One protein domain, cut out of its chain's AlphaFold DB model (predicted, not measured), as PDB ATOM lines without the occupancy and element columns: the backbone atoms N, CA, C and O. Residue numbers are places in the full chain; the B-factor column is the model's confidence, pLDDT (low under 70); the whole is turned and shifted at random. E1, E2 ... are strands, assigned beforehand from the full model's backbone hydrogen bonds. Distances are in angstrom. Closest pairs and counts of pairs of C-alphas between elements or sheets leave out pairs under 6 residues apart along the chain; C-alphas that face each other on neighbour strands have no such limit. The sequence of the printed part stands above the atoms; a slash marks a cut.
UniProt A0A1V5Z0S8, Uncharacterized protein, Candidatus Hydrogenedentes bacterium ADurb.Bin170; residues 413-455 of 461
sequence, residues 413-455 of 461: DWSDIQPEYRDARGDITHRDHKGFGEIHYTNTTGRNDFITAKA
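What this domain is: This is residues 413 to 455 of the 461 residues of an uncharacterized protein of Candidatus Hydrogenedentes bacterium ADurb.Bin170 (UniProt A0A1V5Z0S8). With little regular structure, this is one long, thin hairpin: the backbone runs out, turns at residues 435 to 439 and folds back beside itself. Near the turn, E1 and E2 form a small two-strand antiparallel sheet, order E1 - E2; farther out, residues 421 to 422 pair antiparallel with residues 452 to 453. The printed part has 43 residues, with E1 then E2 and no named helix; it is all strand by class, though named elements hold only 8 residues. It is an extended rod, radius of gyration of the C-alphas 16.5 A, spanning 53 by 14 by 12 A.

How they stand to each other: Strands E1, residues 431 to 434, and E2, residues 440 to 443, form a hairpin with a tight link of 5 residues. They are antiparallel, at 176 degrees between directions. C-alphas 434 and 440 face each other at 4.4 A. N 431 and O 443 are within hydrogen-bond range at 2.8 A.

Where its parts are: E1 measures 9.5 A from C-alpha 431 at (84.298, 171.620, 62.355); E2 measures 10.3 A, ending with C-alpha 443 at (79.990, 172.904, 61.229).

The domain as a whole: The C-alphas farthest apart, Asp 413 and Gly 437, are 53.9 A apart. The printed part has no cut. Residue 448 has pLDDT under 70.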
ATOM      1  N   ASP A 413      71.535 184.428  94.524       88.06
ATOM      2  CA  ASP A 413      70.528 183.495  95.048       88.06
ATOM      3  C   ASP A 413      70.653 182.071  94.450       88.06
ATOM      4  O   ASP A 413      70.145 181.106  95.020       88.06
ATOM      5  N   TRP A 414      71.338 181.911  93.308       88.44
ATOM      6  CA  TRP A 414      71.528 180.624  92.627       88.44
ATOM      7  C   TRP A 414      72.715 179.804  93.151       88.44
ATOM      8  O   TRP A 414      72.872 178.645  92.740       88.44
ATOM      9  N   SER A 415      73.559 180.359  94.035       87.69
ATOM     10  CA  SER A 415      74.719 179.639  94.587       87.69
ATOM     11  C   SER A 415      74.294 178.356  95.298       87.69
ATOM     12  O   SER A 415      74.894 177.302  95.085       87.69
ATOM     13  N   ASP A 416      73.190 178.437  96.042       85.19
ATOM     14  CA  ASP A 416      72.730 177.383  96.949       85.19
ATOM     15  C   ASP A 416      71.704 176.445  96.294       85.19
ATOM     16  O   ASP A 416      71.301 175.443  96.885       85.19
ATOM     17  N   ILE A 417      71.291 176.731  95.052       87.94
ATOM     18  CA  ILE A 417      70.373 175.868  94.301       87.94
ATOM     19  C   ILE A 417      71.089 174.594  93.867       87.94
ATOM     20  O   ILE A 417      72.164 174.639  93.256       87.94
ATOM     21  N   GLN A 418      70.441 173.470  94.169       87.69
ATOM     22  CA  GLN A 418      70.873 172.114  93.862       87.69
ATOM     23  C   GLN A 418      69.694 171.289  93.309       87.69
ATOM     24  O   GLN A 418      68.550 171.539  93.701       87.69
ATOM     25  N   PRO A 419      69.956 170.276  92.465       88.69
ATOM     26  CA  PRO A 419      71.267 169.917  91.926       88.69
ATOM     27  C   PRO A 419      71.740 170.874  90.824       88.69
ATOM     28  O   PRO A 419      70.946 171.540  90.160       88.69
ATOM     29  N   GLU A 420      73.056 170.937  90.646       89.12
ATOM     30  CA  GLU A 420      73.677 171.545  89.473       89.12
ATOM     31  C   GLU A 420      73.792 170.506  88.354       89.12
ATOM     32  O   GLU A 420      74.458 169.488  88.528       89.12
ATOM     33  N   TYR A 421      73.167 170.772  87.208       89.94
ATOM     34  CA  TYR A 421      73.371 169.995  85.988       89.94
ATOM     35  C   TYR A 421      74.529 170.607  85.210       89.94
ATOM     36  O   TYR A 421      74.615 171.832  85.090       89.94
ATOM     37  N   ARG A 422      75.438 169.767  84.726       90.81
ATOM     38  CA  ARG A 422      76.721 170.196  84.170       90.81
ATOM     39  C   ARG A 422      76.924 169.585  82.800       90.81
ATOM     40  O   ARG A 422      76.589 168.422  82.607       90.81
ATOM     41  N   ASP A 423      77.525 170.369  81.923       89.12
ATOM     42  CA  ASP A 423      77.974 169.927  80.609       89.12
ATOM     43  C   ASP A 423      79.484 170.152  80.464       89.12
ATOM     44  O   ASP A 423      80.100 170.898  81.251       89.12
ATOM     45  N   ALA A 424      80.073 169.478  79.480       87.31
ATOM     46  CA  ALA A 424      81.455 169.662  79.079       87.31
ATOM     47  C   ALA A 424      81.688 171.107  78.619       87.31
ATOM     48  O   ALA A 424      80.815 171.770  78.066       87.31
ATOM     49  N   ARG A 425      82.895 171.622  78.847       87.38
ATOM     50  CA  ARG A 425      83.283 172.953  78.367       87.38
ATOM     51  C   ARG A 425      83.798 172.860  76.937       87.38
ATOM     52  O   ARG A 425      84.582 171.963  76.632       87.38
ATOM     53  N   GLY A 426      83.423 173.818  76.089       81.00
ATOM     54  CA  GLY A 426      83.981 173.929  74.737       81.00
ATOM     55  C   GLY A 426      83.520 172.825  73.776       81.00
ATOM     56  O   GLY A 426      84.173 172.565  72.759       81.00
ATOM     57  N   ASP A 427      82.391 172.174  74.066       77.38
ATOM     58  CA  ASP A 427      81.803 171.133  73.215       77.38
ATOM     59  C   ASP A 427      81.148 171.695  71.925       77.38
ATOM     60  O   ASP A 427      80.728 170.939  71.045       77.38
ATOM     61  N   ILE A 428      81.161 173.026  71.773       83.62
ATOM     62  CA  ILE A 428      80.756 173.806  70.593       83.62
ATOM     63  C   ILE A 428      81.852 173.990  69.536       83.62
ATOM     64  O   ILE A 428      81.714 174.834  68.646       83.62
ATOM     65  N   THR A 429      82.950 173.236  69.632       85.94
ATOM     66  CA  THR A 429      84.066 173.316  68.679       85.94
ATOM     67  C   THR A 429      83.551 173.261  67.239       85.94
ATOM     68  O   THR A 429      82.802 172.361  66.857       85.94
ATOM     69  N   HIS A 430      83.925 174.255  66.432       92.25
ATOM     70  CA  HIS A 430      83.575 174.267  65.017       92.25
ATOM     71  C   HIS A 430      84.328 173.163  64.274       92.25
ATOM     72  O   HIS A 430      85.479 172.861  64.581       92.25
ATOM     73  N   ARG A 431      83.686 172.597  63.255       94.88
ATOM     74  CA  ARG A 431      84.298 171.620  62.355       94.88
ATOM     75  C   ARG A 431      84.630 172.287  61.033       94.88
ATOM     76  O   ARG A 431      83.755 172.909  60.437       94.88
ATOM     77  N   ASP A 432      85.862 172.130  60.586       96.88
ATOM     78  CA  ASP A 432      86.314 172.473  59.240       96.88
ATOM     79  C   ASP A 432      87.444 171.508  58.886       96.88
ATOM     80  O   ASP A 432      88.609 171.744  59.206       96.88
ATOM     81  N   HIS A 433      87.083 170.327  58.387       97.19
ATOM     82  CA  HIS A 433      88.035 169.232  58.236       97.19
ATOM     83  C   HIS A 433      87.697 168.329  57.056       97.19
ATOM     84  O   HIS A 433      86.533 168.092  56.725       97.19
ATOM     85  N   LYS A 434      88.732 167.777  56.426       96.50
ATOM     86  CA  LYS A 434      88.579 166.802  55.346       96.50
ATOM     87  C   LYS A 434      88.145 165.439  55.885       96.50
ATOM     88  O   LYS A 434      88.501 165.046  56.994       96.50
ATOM     89  N   GLY A 435      87.371 164.735  55.075       96.19
ATOM     90  CA  GLY A 435      87.071 163.319  55.232       96.19
ATOM     91  C   GLY A 435      87.700 162.500  54.113       96.19
ATOM     92  O   GLY A 435      88.488 163.002  53.313       96.19
ATOM     93  N   PHE A 436      87.346 161.220  54.043       96.00
ATOM     94  CA  PHE A 436      87.775 160.340  52.954       96.00
ATOM     95  C   PHE A 436      87.370 160.879  51.574       96.00
ATOM     96  O   PHE A 436      86.275 161.418  51.396       96.00
ATOM     97  N   GLY A 437      88.245 160.680  50.584       93.81
ATOM     98  CA  GLY A 437      88.022 161.151  49.221       93.81
ATOM     99  C   GLY A 437      87.976 162.677  49.142       93.81
ATOM    100  O   GLY A 437      88.828 163.369  49.696       93.81
ATOM    101  N   GLU A 438      86.957 163.197  48.462       94.06
ATOM    102  CA  GLU A 438      86.743 164.638  48.265       94.06
ATOM    103  C   GLU A 438      85.806 165.254  49.325       94.06
ATOM    104  O   GLU A 438      85.323 166.376  49.164       94.06
ATOM    105  N   ILE A 439      85.501 164.522  50.404       96.62
ATOM    106  CA  ILE A 439      84.574 164.994  51.435       96.62
ATOM    107  C   ILE A 439      85.226 166.094  52.279       96.62
ATOM    108  O   ILE A 439      86.368 165.982  52.724       96.62
ATOM    109  N   HIS A 440      84.452 167.142  52.559       96.88
ATOM    110  CA  HIS A 440      84.819 168.206  53.480       96.88
ATOM    111  C   HIS A 440      83.661 168.496  54.434       96.88
ATOM    112  O   HIS A 440      82.538 168.757  53.996       96.88
ATOM    113  N   TYR A 441      83.929 168.439  55.734       97.12
ATOM    114  CA  TYR A 441      82.946 168.671  56.780       97.12
ATOM    115  C   TYR A 441      83.064 170.087  57.321       97.12
ATOM    116  O   TYR A 441      84.130 170.490  57.779       97.12
ATOM    117  N   THR A 442      81.938 170.801  57.348       96.56
ATOM    118  CA  THR A 442      81.829 172.132  57.952       96.56
ATOM    119  C   THR A 442      80.702 172.163  58.981       96.56
ATOM    120  O   THR A 442      79.562 171.827  58.657       96.56
ATOM    121  N   ASN A 443      80.986 172.607  60.203       92.62
ATOM    122  CA  ASN A 443      79.990 172.904  61.229       92.62
ATOM    123  C   ASN A 443      80.406 174.165  61.991       92.62
ATOM    124  O   ASN A 443      81.356 174.140  62.764       92.62
ATOM    125  N   THR A 444      79.668 175.255  61.795       91.88
ATOM    126  CA  THR A 444      79.902 176.545  62.467       91.88
ATOM    127  C   THR A 444      78.731 176.944  63.362       91.88
ATOM    128  O   THR A 444      78.486 178.128  63.582       91.88
ATOM    129  N   THR A 445      77.902 175.976  63.762       86.56
ATOM    130  CA  THR A 445      76.633 176.288  64.429       86.56
ATOM    131  C   THR A 445      76.836 176.728  65.874       86.56
ATOM    132  O   THR A 445      76.094 177.602  66.317       86.56
ATOM    133  N   GLY A 446      77.819 176.150  66.576       79.50
ATOM    134  CA  GLY A 446      78.222 176.542  67.931       79.50
ATOM    135  C   GLY A 446      77.056 176.654  68.919       79.50
ATOM    136  O   GLY A 446      76.979 177.616  69.679       79.50
ATOM    137  N   ARG A 447      76.072 175.749  68.835       74.94
ATOM    138  CA  ARG A 447      74.812 175.860  69.587       74.94
ATOM    139  C   ARG A 447      74.905 175.154  70.936       74.94
ATOM    140  O   ARG A 447      75.457 174.068  71.004       74.94
ATOM    141  N   ASN A 448      74.220 175.725  71.930       69.44
ATOM    142  CA  ASN A 448      73.910 175.117  73.230       69.44
ATOM    143  C   ASN A 448      75.101 174.862  74.183       69.44
ATOM    144  O   ASN A 448      75.027 173.910  74.947       69.44
ATOM    145  N   ASP A 449      76.125 175.731  74.212       76.44
ATOM    146  CA  ASP A 449      77.196 175.677  75.237       76.44
ATOM    147  C   ASP A 449      76.662 176.094  76.624       76.44
ATOM    148  O   ASP A 449      76.779 177.248  77.053       76.44
ATOM    149  N   PHE A 450      75.984 175.173  77.307       82.75
ATOM    150  CA  PHE A 450      75.460 175.375  78.654       82.75
ATOM    151  C   PHE A 450      76.296 174.604  79.671       82.75
ATOM    152  O   PHE A 450      75.931 173.523  80.112       82.75
ATOM    153  N   ILE A 451      77.375 175.216  80.156       87.38
ATOM    154  CA  ILE A 451      78.260 174.575  81.144       87.38
ATOM    155  C   ILE A 451      77.572 174.238  82.482       87.38
ATOM    156  O   ILE A 451      78.006 173.329  83.196       87.38
ATOM    157  N   THR A 452      76.524 174.987  82.845       89.94
ATOM    158  CA  THR A 452      75.758 174.826  84.085       89.94
ATOM    159  C   THR A 452      74.288 175.164  83.858       89.94
ATOM    160  O   THR A 452      73.966 176.274  83.433       89.94
ATOM    161  N   ALA A 453      73.396 174.263  84.265       90.38
ATOM    162  CA  ALA A 453      71.968 174.518  84.393       90.38
ATOM    163  C   ALA A 453      71.493 174.234  85.827       90.38
ATOM    164  O   ALA A 453      71.881 173.255  86.463       90.38
ATOM    165  N   LYS A 454      70.630 175.110  86.344       89.00
ATOM    166  CA  LYS A 454      69.985 174.978  87.655       89.00
ATOM    167  C   LYS A 454      68.511 175.327  87.517       89.00
ATOM    168  O   LYS A 454      68.154 176.211  86.742       89.00
ATOM    169  N   ALA A 455      67.664 174.664  88.295       87.44
ATOM    170  CA  ALA A 455      66.229 174.917  88.307       87.44
ATOM    171  C   ALA A 455      65.741 175.173  89.735       87.44
ATOM    172  O   ALA A 455      66.154 174.500  90.675       87.44
TER     173      ALA A 455